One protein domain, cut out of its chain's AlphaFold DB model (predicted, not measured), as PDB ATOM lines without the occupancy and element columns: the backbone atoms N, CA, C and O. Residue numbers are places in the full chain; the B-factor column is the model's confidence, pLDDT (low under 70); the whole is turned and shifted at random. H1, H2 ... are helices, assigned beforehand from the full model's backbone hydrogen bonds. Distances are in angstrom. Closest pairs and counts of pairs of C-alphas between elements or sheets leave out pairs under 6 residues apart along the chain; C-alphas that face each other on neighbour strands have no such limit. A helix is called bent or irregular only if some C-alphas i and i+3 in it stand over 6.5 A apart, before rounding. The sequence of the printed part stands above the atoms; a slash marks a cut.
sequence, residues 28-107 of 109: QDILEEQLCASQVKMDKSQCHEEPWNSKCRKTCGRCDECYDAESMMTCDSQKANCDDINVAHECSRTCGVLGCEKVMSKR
ATOM      1  N   GLN A  28     -15.965 -86.149  12.098       95.75
ATOM      2  CA  GLN A  28     -17.406 -85.953  11.989       95.75
ATOM      3  C   GLN A  28     -18.120 -87.297  11.849       95.75
ATOM      4  O   GLN A  28     -17.475 -88.321  11.613       95.75
ATOM      5  N   ASP A  29     -19.444 -87.284  11.969       97.06
ATOM      6  CA  ASP A  29     -20.261 -88.410  11.528       97.06
ATOM      7  C   ASP A  29     -20.377 -88.354   9.999       97.06
ATOM      8  O   ASP A  29     -20.655 -87.299   9.429       97.06
ATOM      9  N   ILE A  30     -20.091 -89.473   9.335       96.62
ATOM     10  CA  ILE A  30     -20.280 -89.646   7.889       96.62
ATOM     11  C   ILE A  30     -21.739 -89.993   7.594       96.62
ATOM     12  O   ILE A  30     -22.288 -89.556   6.583       96.62
ATOM     13  N   LEU A  31     -22.367 -90.790   8.462       95.75
ATOM     14  CA  LEU A  31     -23.803 -91.035   8.391       95.75
ATOM     15  C   LEU A  31     -24.579 -89.846   8.958       95.75
ATOM     16  O   LEU A  31     -24.054 -89.042   9.727       95.75
ATOM     17  N   GLU A  32     -25.857 -89.761   8.593       95.44
ATOM     18  CA  GLU A  32     -26.748 -88.738   9.127       95.44
ATOM     19  C   GLU A  32     -26.787 -88.789  10.659       95.44
ATOM     20  O   GLU A  32     -26.946 -89.852  11.265       95.44
ATOM     21  N   GLU A  33     -26.709 -87.614  11.286       91.75
ATOM     22  CA  GLU A  33     -26.666 -87.460  12.743       91.75
ATOM     23  C   GLU A  33     -27.819 -88.201  13.439       91.75
ATOM     24  O   GLU A  33     -27.629 -88.814  14.488       91.75
ATOM     25  N   GLN A  34     -29.011 -88.221  12.831       94.56
ATOM     26  CA  GLN A  34     -30.169 -88.924  13.386       94.56
ATOM     27  C   GLN A  34     -29.985 -90.445  13.427       94.56
ATOM     28  O   GLN A  34     -30.451 -91.075  14.381       94.56
ATOM     29  N   LEU A  35     -29.300 -91.036  12.443       95.88
ATOM     30  CA  LEU A  35     -29.011 -92.472  12.415       95.88
ATOM     31  C   LEU A  35     -28.023 -92.829  13.522       95.88
ATOM     32  O   LEU A  35     -28.312 -93.697  14.348       95.88
ATOM     33  N   CYS A  36     -26.914 -92.090  13.608       96.69
ATOM     34  CA  CYS A  36     -25.924 -92.268  14.665       96.69
ATOM     35  C   CYS A  36     -26.543 -92.081  16.060       96.69
ATOM     36  O   CYS A  36     -26.354 -92.909  16.953       96.69
ATOM     37  N   ALA A  37     -27.331 -91.018  16.256       96.06
ATOM     38  CA  ALA A  37     -27.948 -90.707  17.543       96.06
ATOM     39  C   ALA A  37     -28.990 -91.751  17.958       96.06
ATOM     40  O   ALA A  37     -29.089 -92.089  19.140       96.06
ATOM     41  N   SER A  38     -29.774 -92.265  17.008       94.69
ATOM     42  CA  SER A  38     -30.758 -93.318  17.278       94.69
ATOM     43  C   SER A  38     -30.070 -94.623  17.663       94.69
ATOM     44  O   SER A  38     -30.465 -95.246  18.650       94.69
ATOM     45  N   GLN A  39     -28.994 -94.986  16.959       90.75
ATOM     46  CA  GLN A  39     -28.238 -96.196  17.254       90.75
ATOM     47  C   GLN A  39     -27.607 -96.153  18.650       90.75
ATOM     48  O   GLN A  39     -27.798 -97.071  19.444       90.75
ATOM     49  N   VAL A  40     -26.912 -95.065  18.995       90.94
ATOM     50  CA  VAL A  40     -26.249 -94.939  20.305       90.94
ATOM     51  C   VAL A  40     -27.248 -94.928  21.466       90.94
ATOM     52  O   VAL A  40     -26.920 -95.388  22.560       90.94
ATOM     53  N   LYS A  41     -28.480 -94.448  21.244       92.88
ATOM     54  CA  LYS A  41     -29.565 -94.534  22.235       92.88
ATOM     55  C   LYS A  41     -30.060 -95.964  22.453       92.88
ATOM     56  O   LYS A  41     -30.471 -96.276  23.566       92.88
ATOM     57  N   MET A  42     -30.064 -96.794  21.410       91.69
ATOM     58  CA  MET A  42     -30.476 -98.195  21.506       91.69
ATOM     59  C   MET A  42     -29.392 -99.048  22.155       91.69
ATOM     60  O   MET A  42     -29.669 -99.780  23.102       91.69
ATOM     61  N   ASP A  43     -28.165 -98.942  21.652       92.94
ATOM     62  CA  ASP A  43     -27.035 -99.721  22.131       92.94
ATOM     63  C   ASP A  43     -25.716 -99.010  21.818       92.94
ATOM     64  O   ASP A  43     -25.272 -98.926  20.670       92.94
ATOM     65  N   LYS A  44     -25.062 -98.520  22.874       91.94
ATOM     66  CA  LYS A  44     -23.775 -97.829  22.774       91.94
ATOM     67  C   LYS A  44     -22.627 -98.774  22.403       91.94
ATOM     68  O   LYS A  44     -21.619 -98.299  21.886       91.94
ATOM     69  N   SER A  45     -22.751-100.082  22.644       93.50
ATOM     70  CA  SER A  45     -21.688-101.040  22.310       93.50
ATOM     71  C   SER A  45     -21.448-101.137  20.801       93.50
ATOM     72  O   SER A  45     -20.308-101.317  20.373       93.50
ATOM     73  N   GLN A  46     -22.478-100.861  19.992       93.44
ATOM     74  CA  GLN A  46     -22.372-100.835  18.534       93.44
ATOM     75  C   GLN A  46     -21.422 -99.762  17.998       93.44
ATOM     76  O   GLN A  46     -20.985 -99.869  16.862       93.44
ATOM     77  N   CYS A  47     -21.014 -98.776  18.803       95.31
ATOM     78  CA  CYS A  47     -19.968 -97.823  18.419       95.31
ATOM     79  C   CYS A  47     -18.612 -98.471  18.087       95.31
ATOM     80  O   CYS A  47     -17.731 -97.781  17.568       95.31
ATOM     81  N   HIS A  48     -18.418 -99.752  18.408       94.94
ATOM     82  CA  HIS A  48     -17.224-100.526  18.065       94.94
ATOM     83  C   HIS A  48     -17.434-101.488  16.887       94.94
ATOM     84  O   HIS A  48     -16.456-102.049  16.402       94.94
ATOM     85  N   GLU A  49     -18.659-101.595  16.377       94.19
ATOM     86  CA  GLU A  49     -19.047-102.483  15.282       94.19
ATOM     87  C   GLU A  49     -19.211-101.712  13.965       94.19
ATOM     88  O   GLU A  49     -19.525-100.516  13.954       94.19
ATOM     89  N   GLU A  50     -19.022-102.395  12.840       92.62
ATOM     90  CA  GLU A  50     -19.331-101.829  11.526       92.62
ATOM     91  C   GLU A  50     -20.848-101.623  11.347       92.62
ATOM     92  O   GLU A  50     -21.651-102.425  11.830       92.62
ATOM     93  N   PRO A  51     -21.281-100.566  10.633       94.00
ATOM     94  CA  PRO A  51     -20.471 -99.487  10.053       94.00
ATOM     95  C   PRO A  51     -20.212 -98.324  11.036       94.00
ATOM     96  O   PRO A  51     -19.554 -97.338  10.700       94.00
ATOM     97  N   TRP A  52     -20.773 -98.377  12.244       96.25
ATOM     98  CA  TRP A  52     -20.819 -97.254  13.185       96.25
ATOM     99  C   TRP A  52     -19.440 -96.850  13.710       96.25
ATOM    100  O   TRP A  52     -19.187 -95.666  13.949       96.25
ATOM    101  N   ASN A  53     -18.548 -97.830  13.847       94.81
ATOM    102  CA  ASN A  53     -17.183 -97.658  14.316       94.81
ATOM    103  C   ASN A  53     -16.357 -96.672  13.479       94.81
ATOM    104  O   ASN A  53     -15.476 -96.038  14.046       94.81
ATOM    105  N   SER A  54     -16.645 -96.475  12.193       95.69
ATOM    106  CA  SER A  54     -16.005 -95.459  11.344       95.69
ATOM    107  C   SER A  54     -16.954 -94.322  10.977       95.69
ATOM    108  O   SER A  54     -16.535 -93.168  10.880       95.69
ATOM    109  N   LYS A  55     -18.247 -94.614  10.799       96.94
ATOM    110  CA  LYS A  55     -19.200 -93.646  10.250       96.94
ATOM    111  C   LYS A  55     -19.865 -92.740  11.284       96.94
ATOM    112  O   LYS A  55     -20.431 -91.728  10.884       96.94
ATOM    113  N   CYS A  56     -19.790 -93.052  12.577       97.31
ATOM    114  CA  CYS A  56     -20.433 -92.270  13.641       97.31
ATOM    115  C   CYS A  56     -19.452 -91.816  14.730       97.31
ATOM    116  O   CYS A  56     -19.790 -91.771  15.915       97.31
ATOM    117  N   ARG A  57     -18.202 -91.506  14.360       96.06
ATOM    118  CA  ARG A  57     -17.129 -91.204  15.324       96.06
ATOM    119  C   ARG A  57     -17.450 -90.042  16.257       96.06
ATOM    120  O   ARG A  57     -17.073 -90.108  17.427       96.06
ATOM    121  N   LYS A  58     -18.133 -88.999  15.778       96.56
ATOM    122  CA  LYS A  58     -18.474 -87.831  16.598       96.56
ATOM    123  C   LYS A  58     -19.552 -88.198  17.607       96.56
ATOM    124  O   LYS A  58     -19.344 -87.997  18.802       96.56
ATOM    125  N   THR A  59     -20.648 -88.801  17.157       97.19
ATOM    126  CA  THR A  59     -21.736 -89.235  18.045       97.19
ATOM    127  C   THR A  59     -21.278 -90.312  19.037       97.19
ATOM    128  O   THR A  59     -21.665 -90.289  20.205       97.19
ATOM    129  N   CYS A  60     -20.390 -91.214  18.619       96.00
ATOM    130  CA  CYS A  60     -19.792 -92.221  19.493       96.00
ATOM    131  C   CYS A  60     -18.713 -91.665  20.439       96.00
ATOM    132  O   CYS A  60     -18.270 -92.384  21.333       96.00
ATOM    133  N   GLY A  61     -18.288 -90.405  20.278       94.94
ATOM    134  CA  GLY A  61     -17.262 -89.778  21.117       94.94
ATOM    135  C   GLY A  61     -15.847 -90.320  20.889       94.94
ATOM    136  O   GLY A  61     -15.027 -90.283  21.800       94.94
ATOM    137  N   ARG A  62     -15.554 -90.826  19.685       94.50
ATOM    138  CA  ARG A  62     -14.311 -91.541  19.332       94.50
ATOM    139  C   ARG A  62     -13.360 -90.724  18.448       94.50
ATOM    140  O   ARG A  62     -12.485 -91.279  17.784       94.50
ATOM    141  N   CYS A  63     -13.525 -89.400  18.398       94.00
ATOM    142  CA  CYS A  63     -12.709 -88.519  17.551       94.00
ATOM    143  C   CYS A  63     -11.227 -88.449  17.944       94.00
ATOM    144  O   CYS A  63     -10.386 -88.200  17.087       94.00
ATOM    145  N   ASP A  64     -10.900 -88.675  19.218       92.25
ATOM    146  CA  ASP A  64      -9.516 -88.669  19.711       92.25
ATOM    147  C   ASP A  64      -8.849 -90.058  19.675       92.25
ATOM    148  O   ASP A  64      -7.673 -90.192  20.016       92.25
ATOM    149  N   GLU A  65      -9.575 -91.106  19.276       94.44
ATOM    150  CA  GLU A  65      -9.043 -92.468  19.224       94.44
ATOM    151  C   GLU A  65      -8.279 -92.732  17.921       94.44
ATOM    152  O   GLU A  65      -8.761 -92.429  16.839       94.44
ATOM    153  N   CYS A  66      -7.112 -93.372  18.007       94.69
ATOM    154  CA  CYS A  66      -6.314 -93.733  16.835       94.69
ATOM    155  C   CYS A  66      -6.463 -95.223  16.489       94.69
ATOM    156  O   CYS A  66      -5.827 -96.068  17.128       94.69
ATOM    157  N   TYR A  67      -7.279 -95.553  15.486       95.62
ATOM    158  CA  TYR A  67      -7.550 -96.936  15.072       95.62
ATOM    159  C   TYR A  67      -7.906 -97.040  13.584       95.62
ATOM    160  O   TYR A  67      -8.319 -96.067  12.962       95.62
ATOM    161  N   ASP A  68      -7.756 -98.239  13.033       96.62
ATOM    162  CA  ASP A  68      -8.401 -98.611  11.775       96.62
ATOM    163  C   ASP A  68      -9.681 -99.374  12.145       96.62
ATOM    164  O   ASP A  68      -9.655-100.241  13.022       96.62
ATOM    165  N   ALA A  69     -10.809 -98.972  11.567       96.25
ATOM    166  CA  ALA A  69     -12.095 -99.658  11.671       96.25
ATOM    167  C   ALA A  69     -12.156-100.888  10.756       96.25
ATOM    168  O   ALA A  69     -12.902-101.816  11.041       96.25
ATOM    169  N   GLU A  70     -11.350-100.871   9.699       95.31
ATOM    170  CA  GLU A  70     -11.199-101.926   8.705       95.31
ATOM    171  C   GLU A  70      -9.944-102.774   8.948       95.31
ATOM    172  O   GLU A  70      -9.069-102.450   9.760       95.31
ATOM    173  N   SER A  71      -9.828-103.883   8.213       94.69
ATOM    174  CA  SER A  71      -8.641-104.738   8.301       94.69
ATOM    175  C   SER A  71      -7.366-104.006   7.856       94.69
ATOM    176  O   SER A  71      -7.386-103.177   6.946       94.69
ATOM    177  N   MET A  72      -6.216-104.383   8.430       93.25
ATOM    178  CA  MET A  72      -4.909-103.825   8.042       93.25
ATOM    179  C   MET A  72      -4.650-103.957   6.534       93.25
ATOM    180  O   MET A  72      -4.158-103.025   5.912       93.25
ATOM    181  N   MET A  73      -5.029-105.089   5.929       95.69
ATOM    182  CA  MET A  73      -4.856-105.316   4.492       95.69
ATOM    183  C   MET A  73      -5.727-104.368   3.656       95.69
ATOM    184  O   MET A  73      -5.249-103.824   2.660       95.69
ATOM    185  N   THR A  74      -6.978-104.147   4.072       95.62
ATOM    186  CA  THR A  74      -7.887-103.185   3.433       95.62
ATOM    187  C   THR A  74      -7.283-101.785   3.499       95.62
ATOM    188  O   THR A  74      -7.105-101.139   2.467       95.62
ATOM    189  N   CYS A  75      -6.881-101.341   4.690       96.94
ATOM    190  CA  CYS A  75      -6.352 -99.999   4.889       96.94
ATOM    191  C   CYS A  75      -5.011 -99.755   4.195       96.94
ATOM    192  O   CYS A  75      -4.834 -98.711   3.565       96.94
ATOM    193  N   ASP A  76      -4.095-100.724   4.214       96.69
ATOM    194  CA  ASP A  76      -2.825-100.620   3.491       96.69
ATOM    195  C   ASP A  76      -3.050-100.454   1.981       96.69
ATOM    196  O   ASP A  76      -2.353 -99.668   1.334       96.69
ATOM    197  N   SER A  77      -4.059-101.134   1.419       97.06
ATOM    198  CA  SER A  77      -4.411-101.006  -0.003       97.06
ATOM    199  C   SER A  77      -4.992 -99.633  -0.372       97.06
ATOM    200  O   SER A  77      -4.888 -99.216  -1.524       97.06
ATOM    201  N   GLN A  78      -5.550 -98.910   0.605       96.00
ATOM    202  CA  GLN A  78      -6.193 -97.603   0.433       96.00
ATOM    203  C   GLN A  78      -5.303 -96.427   0.856       96.00
ATOM    204  O   GLN A  78      -5.725 -95.277   0.781       96.00
ATOM    205  N   LYS A  79      -4.049 -96.671   1.256       93.44
ATOM    206  CA  LYS A  79      -3.133 -95.638   1.770       93.44
ATOM    207  C   LYS A  79      -2.912 -94.451   0.821       93.44
ATOM    208  O   LYS A  79      -2.609 -93.348   1.269       93.44
ATOM    209  N   ALA A  80      -3.042 -94.670  -0.487       94.81
ATOM    210  CA  ALA A  80      -2.937 -93.611  -1.491       94.81
ATOM    211  C   ALA A  80      -4.149 -92.657  -1.515       94.81
ATOM    212  O   ALA A  80      -4.033 -91.581  -2.086       94.81
ATOM    213  N   ASN A  81      -5.260 -93.041  -0.880       95.94
ATOM    214  CA  ASN A  81      -6.550 -92.349  -0.885       95.94
ATOM    215  C   ASN A  81      -6.890 -91.756   0.496       95.94
ATOM    216  O   ASN A  81      -8.055 -91.600   0.840       95.94
ATOM    217  N   CYS A  82      -5.888 -91.471   1.333       94.44
ATOM    218  CA  CYS A  82      -6.092 -90.927   2.684       94.44
ATOM    219  C   CYS A  82      -6.615 -89.477   2.716       94.44
ATOM    220  O   CYS A  82      -6.891 -88.949   3.791       94.44
ATOM    221  N   ASP A  83      -6.715 -88.827   1.561       93.56
ATOM    222  CA  ASP A  83      -7.415 -87.561   1.357       93.56
ATOM    223  C   ASP A  83      -8.935 -87.741   1.174       93.56
ATOM    224  O   ASP A  83      -9.685 -86.772   1.310       93.56
ATOM    225  N   ASP A  84      -9.408 -88.966   0.923       94.94
ATOM    226  CA  ASP A  84     -10.832 -89.292   0.948       94.94
ATOM    227  C   ASP A  84     -11.326 -89.411   2.393       94.94
ATOM    228  O   ASP A  84     -10.785 -90.156   3.209       94.94
ATOM    229  N   ILE A  85     -12.402 -88.694   2.710       94.75
ATOM    230  CA  ILE A  85     -12.949 -88.642   4.067       94.75
ATOM    231  C   ILE A  85     -13.451 -89.997   4.587       94.75
ATOM    232  O   ILE A  85     -13.353 -90.265   5.782       94.75
ATOM    233  N   ASN A  86     -13.974 -90.868   3.720       95.31
ATOM    234  CA  ASN A  86     -14.413 -92.199   4.128       95.31
ATOM    235  C   ASN A  86     -13.214 -93.062   4.484       95.31
ATOM    236  O   ASN A  86     -13.194 -93.634   5.572       95.31
ATOM    237  N   VAL A  87     -12.210 -93.087   3.605       96.31
ATOM    238  CA  VAL A  87     -10.965 -93.831   3.831       96.31
ATOM    239  C   VAL A  87     -10.265 -93.311   5.080       96.31
ATOM    240  O   VAL A  87      -9.825 -94.093   5.915       96.31
ATOM    241  N   ALA A  88     -10.206 -91.997   5.265       95.44
ATOM    242  CA  ALA A  88      -9.557 -91.391   6.412       95.44
ATOM    243  C   ALA A  88     -10.243 -91.754   7.743       95.44
ATOM    244  O   ALA A  88      -9.558 -91.959   8.747       95.44
ATOM    245  N   HIS A  89     -11.574 -91.892   7.767       96.19
ATOM    246  CA  HIS A  89     -12.312 -92.340   8.956       96.19
ATOM    247  C   HIS A  89     -12.231 -93.851   9.181       96.19
ATOM    248  O   HIS A  89     -12.135 -94.275  10.334       96.19
ATOM    249  N   GLU A  90     -12.267 -94.650   8.115       96.56
ATOM    250  CA  GLU A  90     -12.150 -96.115   8.160       96.56
ATOM    251  C   GLU A  90     -10.732 -96.566   8.524       96.56
ATOM    252  O   GLU A  90     -10.557 -97.529   9.263       96.56
ATOM    253  N   CYS A  91      -9.719 -95.837   8.069       97.06
ATOM    254  CA  CYS A  91      -8.311 -96.209   8.148       97.06
ATOM    255  C   CYS A  91      -7.472 -95.133   8.844       97.06
ATOM    256  O   CYS A  91      -6.352 -94.815   8.429       97.06
ATOM    257  N   SER A  92      -8.017 -94.529   9.904       95.38
ATOM    258  CA  SER A  92      -7.423 -93.337  10.515       95.38
ATOM    259  C   SER A  92      -6.015 -93.552  11.065       95.38
ATOM    260  O   SER A  92      -5.185 -92.640  11.008       95.38
ATOM    261  N   ARG A  93      -5.692 -94.769  11.519       96.06
ATOM    262  CA  ARG A  93      -4.340 -95.122  11.962       96.06
ATOM    263  C   ARG A  93      -3.383 -95.268  10.796       96.06
ATOM    264  O   ARG A  93      -2.268 -94.755  10.890       96.06
ATOM    265  N   THR A  94      -3.800 -95.931   9.726       95.38
ATOM    266  CA  THR A  94      -2.997 -96.052   8.504       95.38
ATOM    267  C   THR A  94      -2.745 -94.687   7.857       95.38
ATOM    268  O   THR A  94      -1.617 -94.392   7.453       95.38
ATOM    269  N   CYS A  95      -3.763 -93.825   7.834       94.38
ATOM    270  CA  CYS A  95      -3.685 -92.468   7.299       94.38
ATOM    271  C   CYS A  95      -3.012 -91.463   8.247       94.38
ATOM    272  O   CYS A  95      -2.597 -90.392   7.813       94.38
ATOM    273  N   GLY A  96      -2.850 -91.801   9.530       93.69
ATOM    274  CA  GLY A  96      -2.185 -90.945  10.511       93.69
ATOM    275  C   GLY A  96      -2.992 -89.711  10.932       93.69
ATOM    276  O   GLY A  96      -2.398 -88.738  11.390       93.69
ATOM    277  N   VAL A  97      -4.320 -89.764  10.825       92.69
ATOM    278  CA  VAL A  97      -5.262 -88.654  11.075       92.69
ATOM    279  C   VAL A  97      -6.188 -88.948  12.266       92.69
ATOM    280  O   VAL A  97      -6.091 -90.006  12.882       92.69
ATOM    281  N   LEU A  98      -7.085 -88.015  12.614       91.56
ATOM    282  CA  LEU A  98      -8.220 -88.236  13.533       91.56
ATOM    283  C   LEU A  98      -7.828 -88.893  14.873       91.56
ATOM    284  O   LEU A  98      -8.202 -90.026  15.172       91.56
ATOM    285  N   GLY A  99      -7.016 -88.181  15.659       88.44
ATOM    286  CA  GLY A  99      -6.478 -88.658  16.941       88.44
ATOM    287  C   GLY A  99      -5.093 -89.309  16.828       88.44
ATOM    288  O   GLY A  99      -4.332 -89.323  17.800       88.44
ATOM    289  N   CYS A 100      -4.695 -89.764  15.636       91.12
ATOM    290  CA  CYS A 100      -3.385 -90.383  15.417       91.12
ATOM    291  C   CYS A 100      -2.208 -89.402  15.353       91.12
ATOM    292  O   CYS A 100      -1.080 -89.794  15.659       91.12
ATOM    293  N   GLU A 101      -2.442 -88.127  15.049       82.44
ATOM    294  CA  GLU A 101      -1.398 -87.090  14.973       82.44
ATOM    295  C   GLU A 101      -0.629 -86.956  16.301       82.44
ATOM    296  O   GLU A 101       0.605 -86.896  16.340       82.44
ATOM    297  N   LYS A 102      -1.362 -87.023  17.424       63.69
ATOM    298  CA  LYS A 102      -0.817 -86.986  18.792       63.69
ATOM    299  C   LYS A 102       0.018 -88.234  19.118       63.69
ATOM    300  O   LYS A 102       0.963 -88.159  19.903       63.69
ATOM    301  N   VAL A 103      -0.325 -89.383  18.530       59.84
ATOM    302  CA  VAL A 103       0.329 -90.682  18.772       59.84
ATOM    303  C   VAL A 103       1.602 -90.822  17.939       59.84
ATOM    304  O   VAL A 103       2.614 -91.306  18.446       59.84
ATOM    305  N   MET A 104       1.584 -90.364  16.687       57.41
ATOM    306  CA  MET A 104       2.740 -90.434  15.787       57.41
ATOM    307  C   MET A 104       3.837 -89.433  16.167       57.41
ATOM    308  O   MET A 104       5.018 -89.728  15.998       57.41
ATOM    309  N   SER A 105       3.472 -88.304  16.784       52.75
ATOM    310  CA  SER A 105       4.440 -87.367  17.371       52.75
ATOM    311  C   SER A 105       5.257 -87.995  18.519       52.75
ATOM    312  O   SER A 105       6.449 -87.732  18.654       52.75
ATOM    313  N   LYS A 106       4.667 -88.921  19.292       47.75
ATOM    314  CA  LYS A 106       5.339 -89.599  20.421       47.75
ATOM    315  C   LYS A 106       6.216 -90.797  20.032       47.75
ATOM    316  O   LYS A 106       6.953 -91.285  20.880       47.75
ATOM    317  N   ARG A 107       6.159 -91.280  18.784       46.31
ATOM    318  CA  ARG A 107       6.996 -92.401  18.294       46.31
ATOM    319  C   ARG A 107       8.284 -91.953  17.591       46.31
ATOM    320  O   ARG A 107       8.987 -92.791  17.044       46.31
TER     321      ARG A 107
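AT A GLANCE: This is residues 28 to 107 of the 109 residues of the protein "mRNA" of Oulactis sp. (UniProt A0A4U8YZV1). Two small lobes of short helices and loops sit end to end along the longest axis: one holds H1, H2 and H3, the other H4, H5 and H6, with H7 at its far end. The lobes meet where H3 packs on H5, and a long loop, residues 56 to 71, runs from one lobe to the other. The printed part has 80 residues with seven named helices, H1 to H7 in order along the chain, and no named strand; the class is all helix, with 41 residues in the helices. The whole is compact, with a radius of gyration of the C-alphas of 12.5 A and spans of 36 by 25 by 18 A.

IN THESE COORDINATES: H1, residues 33 to 42, is the longest helix; it begins at C-alpha 33 (-26.666, -87.460, 12.743) and measures 14.4 A from first to last C-alpha. H2 is residues 44 to 48, 8.5 A; it is neither bent nor irregular, but only just: C-alphas 45 and 48 are 6.2 A apart. H3 is residues 52 to 55, 4.9 A. H4 is residues 72 to 77, 8.5 A, beginning at C-alpha 72 (-4.909, -103.825, 8.042). H5 is residues 85 to 90, 8.6 A, and H6 is residues 92 to 95, 5.0 A. H7, residues 100 to 105, 8.6 A, ends at C-alpha 105 (4.440, -87.367, 17.371).

HOW THE PARTS SIT: H1 and H2 only just touch, only at the corner by their link, with 3 pairs of C-alphas within 8 A; the closest C-alphas, of Val 40 and Cys 47, are 7.2 A apart. H2 and H3 also only just touch, only at the corner by their link, with 3 such pairs; the closest C-alphas, of Cys 47 and Asn 53, are 5.0 A apart. H3 and H5 touch, with the closest C-alphas, of Ser 54 and Glu 90, 5.0 A apart. H4 and H5 are close but not clearly touching, with the closest C-alphas, of Cys 75 and Glu 90, 7.7 A apart; they run opposite ways at a shallow tilt of 26 degrees. H4 and H6 are close but not clearly touching, with the closest C-alphas, of Cys 75 and Thr 94, 6.3 A apart. H6 and H7 are close but not clearly touching, with the closest C-alphas, of Arg 93 and Cys 100, 5.9 A apart. Among the pairs that are apart are H1 and H5, and H5 and H7. In H1, H4, H5 and H7 every O i to N i+4 pair is within hydrogen-bond range; in H2 it is 0 of 1, beside 2 of 2 O i to N i+3 pairs, and H3 and H6 are too short for an O i to N i+4 pair.

THE WHOLE: The two C-alphas farthest apart, of Met 42 and Arg 107, are 38.1 A apart. The printed part has no cut. The link from H3 to H4, 16 residues, is long. The mean pLDDT of the printed part is 91.6; residues 102 to 107 are under 70.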